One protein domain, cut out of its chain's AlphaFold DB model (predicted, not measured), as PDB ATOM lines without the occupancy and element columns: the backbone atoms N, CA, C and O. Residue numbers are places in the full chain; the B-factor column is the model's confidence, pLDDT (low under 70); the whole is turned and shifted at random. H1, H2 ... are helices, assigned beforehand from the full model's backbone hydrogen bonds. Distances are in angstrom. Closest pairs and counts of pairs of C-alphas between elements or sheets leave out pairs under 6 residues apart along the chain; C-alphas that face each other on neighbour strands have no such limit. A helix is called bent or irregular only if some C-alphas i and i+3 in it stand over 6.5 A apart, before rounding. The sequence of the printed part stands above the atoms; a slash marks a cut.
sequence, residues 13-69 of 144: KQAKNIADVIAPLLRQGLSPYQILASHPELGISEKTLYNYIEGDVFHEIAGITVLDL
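Overview. This is residues 13 to 69 of the 144 residues of an uncharacterized protein of Lachnoanaerobaculum saburreum DSM 3986 (UniProt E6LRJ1). Four helices are set in chain order round a small ring, with the longest, H1, as one side, H2 next to it, H3 across the ring from H1, and the very short H4 coming back beside H1. The ring is only loosely joined between H3 and H4, and after H4 a tail, residues 63 to 69, folds back with no named element. Look for 57 printed residues with four named helices, H1, H2, H3 and H4 along the chain, and no named strand; the class is all helix. The whole is compact, with a radius of gyration of the C-alphas of 9.9 A, and its rounded outline spans 25 by 24 by 19 A.

Along the chain. Find C-alpha 13 at (11.109, 39.945, 7.935); from there H1, residues 13 to 27, runs 21.6 A to C-alpha 27 at (-6.205, 32.692, 18.679). H1 is irregular, but only just: C-alphas 21 and 24 are 6.6 A apart. H2 is residues 32 to 38, 10.0 A from first to last C-alpha. H3 is residues 46 to 54, 12.4 A long, and begins at C-alpha 46 at (9.535, 30.209, 25.372). H4 is residues 59 to 62, 5.9 A long, and ends at C-alpha 62 at (-0.154, 40.666, 13.658).

Arrangement. Begin at H1 and look at Ala 19: H1 and H4 touch, and their closest C-alphas, those of Ala 19 and Ala 62, are 6.0 A apart. Farther along, H1 only just touches H2, with 3 pairs of C-alphas within 8 A, and does so with residues 22 to 26 alone. The closest C-alphas there are those of Leu 25 and Ile 35, 6.9 A apart, and the two lines are about perpendicular at 79 degrees. From H2 go to H3: they touch, with the C-alphas of Tyr 33 and Glu 46 closest at 5.9 A, and run opposite ways at a steep tilt of 49 degrees. H3 and H4 are close but not clearly touching, with the C-alphas of Ile 53 and His 59 closest at 7.7 A. H1 and H3 are apart, and so are H2 and H4. In H2 and H3 every O i to N i+4 pair is within hydrogen-bond range, in H1 8 of 11 are, and H4 is too short for such a pair.

Size, cuts and confidence. The two C-alphas farthest apart are those of Ala 37 and Glu 60, 25.2 A. The links H1 to H2 and H3 to H4 are tight, with 4 residues each, and the link H2 to H3 is short, with 7 residues; no link is long. The printed part, residues 13 to 69, has no cut. The mean pLDDT of the printed part is 84.9, and no printed residue is under 70.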
ATOM      1  N   LYS A  13      11.483  41.137   8.713       79.06
ATOM      2  CA  LYS A  13      11.109  39.945   7.935       79.06
ATOM      3  C   LYS A  13      10.995  38.688   8.805       79.06
ATOM      4  O   LYS A  13      10.061  37.914   8.631       79.06
ATOM      5  N   GLN A  14      11.929  38.485   9.734       80.56
ATOM      6  CA  GLN A  14      11.874  37.365  10.675       80.56
ATOM      7  C   GLN A  14      10.713  37.531  11.659       80.56
ATOM      8  O   GLN A  14       9.996  36.568  11.906       80.56
ATOM      9  N   ALA A  15      10.479  38.751  12.153       81.38
ATOM     10  CA  ALA A  15       9.343  39.057  13.017       81.38
ATOM     11  C   ALA A  15       8.009  38.725  12.345       81.38
ATOM     12  O   ALA A  15       7.161  38.087  12.960       81.38
ATOM     13  N   LYS A  16       7.862  39.077  11.063       84.19
ATOM     14  CA  LYS A  16       6.672  38.757  10.274       84.19
ATOM     15  C   LYS A  16       6.465  37.254  10.101       84.19
ATOM     16  O   LYS A  16       5.388  36.763  10.407       84.19
ATOM     17  N   ASN A  17       7.511  36.519   9.722       85.62
ATOM     18  CA  ASN A  17       7.426  35.062   9.578       85.62
ATOM     19  C   ASN A  17       7.016  34.372  10.889       85.62
ATOM     20  O   ASN A  17       6.208  33.450  10.877       85.62
ATOM     21  N   ILE A  18       7.567  34.822  12.020       87.19
ATOM     22  CA  ILE A  18       7.220  34.290  13.343       87.19
ATOM     23  C   ILE A  18       5.769  34.648  13.693       87.19
ATOM     24  O   ILE A  18       5.005  33.785  14.122       87.19
ATOM     25  N   ALA A  19       5.366  35.903  13.485       87.31
ATOM     26  CA  ALA A  19       4.023  36.375  13.798       87.31
ATOM     27  C   ALA A  19       2.939  35.661  12.974       87.31
ATOM     28  O   ALA A  19       1.910  35.288  13.534       87.31
ATOM     29  N   ASP A  20       3.192  35.405  11.688       88.62
ATOM     30  CA  ASP A  20       2.265  34.706  10.789       88.62
ATOM     31  C   ASP A  20       1.968  33.271  11.267       88.62
ATOM     32  O   ASP A  20       0.841  32.791  11.134       88.62
ATOM     33  N   VAL A  21       2.952  32.598  11.875       88.44
ATOM     34  CA  VAL A  21       2.789  31.249  12.447       88.44
ATOM     35  C   VAL A  21       2.091  31.302  13.808       88.44
ATOM     36  O   VAL A  21       1.186  30.517  14.084       88.44
ATOM     37  N   ILE A  22       2.492  32.232  14.676       88.94
ATOM     38  CA  ILE A  22       2.042  32.264  16.074       88.94
ATOM     39  C   ILE A  22       0.631  32.857  16.217       88.94
ATOM     40  O   ILE A  22      -0.151  32.369  17.037       88.94
ATOM     41  N   ALA A  23       0.268  33.867  15.421       88.25
ATOM     42  CA  ALA A  23      -1.024  34.554  15.500       88.25
ATOM     43  C   ALA A  23      -2.250  33.620  15.422       88.25
ATOM     44  O   ALA A  23      -3.113  33.707  16.303       88.25
ATOM     45  N   PRO A  24      -2.380  32.714  14.427       90.19
ATOM     46  CA  PRO A  24      -3.527  31.810  14.370       90.19
ATOM     47  C   PRO A  24      -3.551  30.823  15.545       90.19
ATOM     48  O   PRO A  24      -4.625  30.512  16.056       90.19
ATOM     49  N   LEU A  25      -2.388  30.369  16.014       89.56
ATOM     50  CA  LEU A  25      -2.274  29.378  17.086       89.56
ATOM     51  C   LEU A  25      -2.605  29.965  18.466       89.56
ATOM     52  O   LEU A  25      -3.273  29.312  19.271       89.56
ATOM     53  N   LEU A  26      -2.211  31.216  18.725       87.00
ATOM     54  CA  LEU A  26      -2.623  31.944  19.928       87.00
ATOM     55  C   LEU A  26      -4.137  32.179  19.945       87.00
ATOM     56  O   LEU A  26      -4.778  31.935  20.965       87.00
ATOM     57  N   ARG A  27      -4.740  32.539  18.802       84.56
ATOM     58  CA  ARG A  27      -6.205  32.692  18.679       84.56
ATOM     59  C   ARG A  27      -6.968  31.383  18.887       84.56
ATOM     60  O   ARG A  27      -8.084  31.403  19.395       84.56
ATOM     61  N   GLN A  28      -6.365  30.244  18.543       86.88
ATOM     62  CA  GLN A  28      -6.896  28.911  18.866       86.88
ATOM     63  C   GLN A  28      -6.761  28.553  20.358       86.88
ATOM     64  O   GLN A  28      -7.271  27.521  20.797       86.88
ATOM     65  N   GLY A  29      -6.099  29.394  21.159       83.69
ATOM     66  CA  GLY A  29      -5.930  29.205  22.595       83.69
ATOM     67  C   GLY A  29      -4.792  28.256  22.971       83.69
ATOM     68  O   GLY A  29      -4.792  27.727  24.088       83.69
ATOM     69  N   LEU A  30      -3.826  28.015  22.077       87.62
ATOM     70  CA  LEU A  30      -2.610  27.271  22.411       87.62
ATOM     71  C   LEU A  30      -1.686  28.121  23.289       87.62
ATOM     72  O   LEU A  30      -1.616  29.342  23.154       87.62
ATOM     73  N   SER A  31      -0.977  27.485  24.226       86.94
ATOM     74  CA  SER A  31       0.030  28.200  25.019       86.94
ATOM     75  C   SER A  31       1.320  28.419  24.215       86.94
ATOM     76  O   SER A  31       1.647  27.584  23.370       86.94
ATOM     77  N   PRO A  32       2.113  29.469  24.514       88.31
ATOM     78  CA  PRO A  32       3.425  29.688  23.892       88.31
ATOM     79  C   PRO A  32       4.332  28.450  23.902       88.31
ATOM     80  O   PRO A  32       4.956  28.136  22.892       88.31
ATOM     81  N   TYR A  33       4.331  27.683  24.997       88.44
ATOM     82  CA  TYR A  33       5.021  26.394  25.078       88.44
ATOM     83  C   TYR A  33       4.549  25.384  24.018       88.44
ATOM     84  O   TYR A  33       5.365  24.775  23.332       88.44
ATOM     85  N   GLN A  34       3.232  25.198  23.866       88.00
ATOM     86  CA  GLN A  34       2.659  24.246  22.903       88.00
ATOM     87  C   GLN A  34       2.957  24.644  21.457       88.00
ATOM     88  O   GLN A  34       3.206  23.781  20.616       88.00
ATOM     89  N   ILE A  35       2.952  25.951  21.188       89.38
ATOM     90  CA  ILE A  35       3.290  26.510  19.880       89.38
ATOM     91  C   ILE A  35       4.742  26.176  19.533       89.38
ATOM     92  O   ILE A  35       4.992  25.618  18.471       89.38
ATOM     93  N   LEU A  36       5.683  26.412  20.451       88.88
ATOM     94  CA  LEU A  36       7.102  26.109  20.227       88.88
ATOM     95  C   LEU A  36       7.404  24.607  20.164       88.88
ATOM     96  O   LEU A  36       8.300  24.198  19.434       88.88
ATOM     97  N   ALA A  37       6.651  23.780  20.891       87.62
ATOM     98  CA  ALA A  37       6.774  22.326  20.802       87.62
ATOM     99  C   ALA A  37       6.291  21.775  19.449       87.62
ATOM    100  O   ALA A  37       6.817  20.769  18.977       87.62
ATOM    101  N   SER A  38       5.300  22.427  18.834       87.38
ATOM    102  CA  SER A  38       4.755  22.033  17.526       87.38
ATOM    103  C   SER A  38       5.549  22.630  16.360       87.38
ATOM    104  O   SER A  38       5.603  22.019  15.298       87.38
ATOM    105  N   HIS A  39       6.180  23.790  16.579       86.75
ATOM    106  CA  HIS A  39       6.935  24.550  15.583       86.75
ATOM    107  C   HIS A  39       8.380  24.826  16.042       86.75
ATOM    108  O   HIS A  39       8.729  25.971  16.362       86.75
ATOM    109  N   PRO A  40       9.251  23.797  16.098       83.56
ATOM    110  CA  PRO A  40      10.654  23.967  16.475       83.56
ATOM    111  C   PRO A  40      11.451  24.818  15.469       83.56
ATOM    112  O   PRO A  40      12.497  25.363  15.822       83.56
ATOM    113  N   GLU A  41      10.960  24.984  14.236       84.31
ATOM    114  CA  GLU A  41      11.565  25.812  13.186       84.31
ATOM    115  C   GLU A  41      11.663  27.301  13.542       84.31
ATOM    116  O   GLU A  41      12.468  28.021  12.954       84.31
ATOM    117  N   LEU A  42      10.880  27.768  14.521       82.56
ATOM    118  CA  LEU A  42      10.925  29.153  14.991       82.56
ATOM    119  C   LEU A  42      12.241  29.473  15.716       82.56
ATOM    120  O   LEU A  42      12.612  30.641  15.801       82.56
ATOM    121  N   GLY A  43      12.952  28.462  16.235       80.44
ATOM    122  CA  GLY A  43      14.297  28.613  16.805       80.44
ATOM    123  C   GLY A  43      14.402  29.547  18.020       80.44
ATOM    124  O   GLY A  43      15.508  29.928  18.403       80.44
ATOM    125  N   ILE A  44      13.278  29.931  18.631       85.81
ATOM    126  CA  ILE A  44      13.213  30.824  19.794       85.81
ATOM    127  C   ILE A  44      12.816  30.058  21.056       85.81
ATOM    128  O   ILE A  44      12.074  29.078  21.013       85.81
ATOM    129  N   SER A  45      13.292  30.532  22.206       86.56
ATOM    130  CA  SER A  45      12.880  29.983  23.498       86.56
ATOM    131  C   SER A  45      11.507  30.511  23.922       86.56
ATOM    132  O   SER A  45      11.114  31.616  23.544       86.56
ATOM    133  N   GLU A  46      10.810  29.771  24.786       86.31
ATOM    134  CA  GLU A  46       9.535  30.209  25.372       86.31
ATOM    135  C   GLU A  46       9.660  31.571  26.065       86.31
ATOM    136  O   GLU A  46       8.831  32.455  25.864       86.31
ATOM    137  N   LYS A  47      10.751  31.781  26.812       85.81
ATOM    138  CA  LYS A  47      11.046  33.059  27.471       85.81
ATOM    139  C   LYS A  47      11.179  34.201  26.462       85.81
ATOM    140  O   LYS A  47      10.672  35.292  26.697       85.81
ATOM    141  N   THR A  48      11.852  33.948  25.341       86.44
ATOM    142  CA  THR A  48      12.013  34.928  24.261       86.44
ATOM    143  C   THR A  48      10.660  35.307  23.663       86.44
ATOM    144  O   THR A  48      10.402  36.487  23.455       86.44
ATOM    145  N   LEU A  49       9.781  34.324  23.452       87.56
ATOM    146  CA  LEU A  49       8.446  34.558  22.914       87.56
ATOM    147  C   LEU A  49       7.575  35.403  23.859       87.56
ATOM    148  O   LEU A  49       6.954  36.359  23.401       87.56
ATOM    149  N   TYR A  50       7.578  35.125  25.168       87.69
ATOM    150  CA  TYR A  50       6.881  35.983  26.137       87.69
ATOM    151  C   TYR A  50       7.430  37.408  26.142       87.69
ATOM    152  O   TYR A  50       6.649  38.348  26.044       87.69
ATOM    153  N   ASN A  51       8.755  37.574  26.169       86.31
ATOM    154  CA  ASN A  51       9.374  38.900  26.151       86.31
ATOM    155  C   ASN A  51       8.989  39.706  24.900       86.31
ATOM    156  O   ASN A  51       8.850  40.922  24.974       86.31
ATOM    157  N   TYR A  52       8.832  39.050  23.746       87.25
ATOM    158  CA  TYR A  52       8.439  39.727  22.508       87.25
ATOM    159  C   TYR A  52       6.966  40.133  22.512       87.25
ATOM    160  O   TYR A  52       6.631  41.201  22.007       87.25
ATOM    161  N   ILE A  53       6.093  39.311  23.097       86.19
ATOM    162  CA  ILE A  53       4.666  39.629  23.236       86.19
ATOM    163  C   ILE A  53       4.455  40.727  24.289       86.19
ATOM    164  O   ILE A  53       3.667  41.634  24.061       86.19
ATOM    165  N   GLU A  54       5.171  40.680  25.415       83.12
ATOM    166  CA  GLU A  54       5.124  41.717  26.459       83.12
ATOM    167  C   GLU A  54       5.756  43.040  26.014       83.12
ATOM    168  O   GLU A  54       5.344  44.101  26.471       83.12
ATOM    169  N   GLY A  55       6.749  42.980  25.126       83.06
ATOM    170  CA  GLY A  55       7.392  44.146  24.525       83.06
ATOM    171  C   GLY A  55       6.689  44.689  23.278       83.06
ATOM    172  O   GLY A  55       7.320  45.443  22.545       83.06
ATOM    173  N   ASP A  56       5.450  44.264  22.999       83.31
ATOM    174  CA  ASP A  56       4.627  44.681  21.850       83.31
ATOM    175  C   ASP A  56       5.293  44.521  20.464       83.31
ATOM    176  O   ASP A  56       4.870  45.116  19.473       83.31
ATOM    177  N   VAL A  57       6.291  43.636  20.338       83.31
ATOM    178  CA  VAL A  57       7.065  43.420  19.097       83.31
ATOM    179  C   VAL A  57       6.180  42.934  17.946       83.31
ATOM    180  O   VAL A  57       6.438  43.218  16.777       83.31
ATOM    181  N   PHE A  58       5.126  42.185  18.271       83.81
ATOM    182  CA  PHE A  58       4.189  41.617  17.301       83.81
ATOM    183  C   PHE A  58       2.870  42.392  17.196       83.81
ATOM    184  O   PHE A  58       1.998  41.997  16.412       83.81
ATOM    185  N   HIS A  59       2.719  43.484  17.952       82.88
ATOM    186  CA  HIS A  59       1.479  44.249  18.011       82.88
ATOM    187  C   HIS A  59       1.159  44.888  16.655       82.88
ATOM    188  O   HIS A  59       0.098  44.645  16.088       82.88
ATOM    189  N   GLU A  60       2.116  45.613  16.072       76.56
ATOM    190  CA  GLU A  60       1.931  46.276  14.773       76.56
ATOM    191  C   GLU A  60       1.868  45.291  13.592       76.56
ATOM    192  O   GLU A  60       1.288  45.599  12.554       76.56
ATOM    193  N   ILE A  61       2.452  44.097  13.738       79.12
ATOM    194  CA  ILE A  61       2.601  43.131  12.640       79.12
ATOM    195  C   ILE A  61       1.375  42.221  12.519       79.12
ATOM    196  O   ILE A  61       0.879  41.993  11.418       79.12
ATOM    197  N   ALA A  62       0.902  41.678  13.642       79.31
ATOM    198  CA  ALA A  62      -0.154  40.666  13.658       79.31
ATOM    199  C   ALA A  62      -1.264  40.956  14.680       79.31
ATOM    200  O   ALA A  62      -2.172  40.134  14.849       79.31
ATOM    201  N   GLY A  63      -1.212  42.109  15.357       82.38
ATOM    202  CA  GLY A  63      -2.163  42.472  16.405       82.38
ATOM    203  C   GLY A  63      -2.073  41.563  17.627       82.38
ATOM    204  O   GLY A  63      -3.053  41.452  18.353       82.38
ATOM    205  N   ILE A  64      -0.943  40.870  17.824       84.19
ATOM    206  CA  ILE A  64      -0.762  39.981  18.971       84.19
ATOM    207  C   ILE A  64      -0.505  40.849  20.191       84.19
ATOM    208  O   ILE A  64       0.433  41.642  20.222       84.19
ATOM    209  N   THR A  65      -1.332  40.656  21.204       83.00
ATOM    210  CA  THR A  65      -1.204  41.293  22.502       83.00
ATOM    211  C   THR A  65      -1.028  40.244  23.578       83.00
ATOM    212  O   THR A  65      -1.341  39.061  23.432       83.00
ATOM    213  N   VAL A  66      -0.588  40.710  24.732       80.56
ATOM    214  CA  VAL A  66      -0.538  39.919  25.952       80.56
ATOM    215  C   VAL A  66      -1.916  39.316  26.323       80.56
ATOM    216  O   VAL A  66      -1.974  38.254  26.944       80.56
ATOM    217  N   LEU A  67      -3.029  39.935  25.902       79.56
ATOM    218  CA  LEU A  67      -4.390  39.427  26.130       79.56
ATOM    219  C   LEU A  67      -4.710  38.157  25.328       79.56
ATOM    220  O   LEU A  67      -5.592  37.399  25.728       79.56
ATOM    221  N   ASP A  68      -3.980  37.897  24.243       78.56
ATOM    222  CA  ASP A  68      -4.138  36.688  23.428       78.56
ATOM    223  C   ASP A  68      -3.488  35.455  24.085       78.56
ATOM    224  O   ASP A  68      -3.669  34.320  23.643       78.56
ATOM    225  N   LEU A  69      -2.740  35.644  25.178       81.69
ATOM    226  CA  LEU A  69      -2.138  34.556  25.934       81.69
ATOM    227  C   LEU A  69      -3.177  33.861  26.820       81.69
ATOM    228  O   LEU A  69      -3.783  34.456  27.710       81.69
TER     229      LEU A  69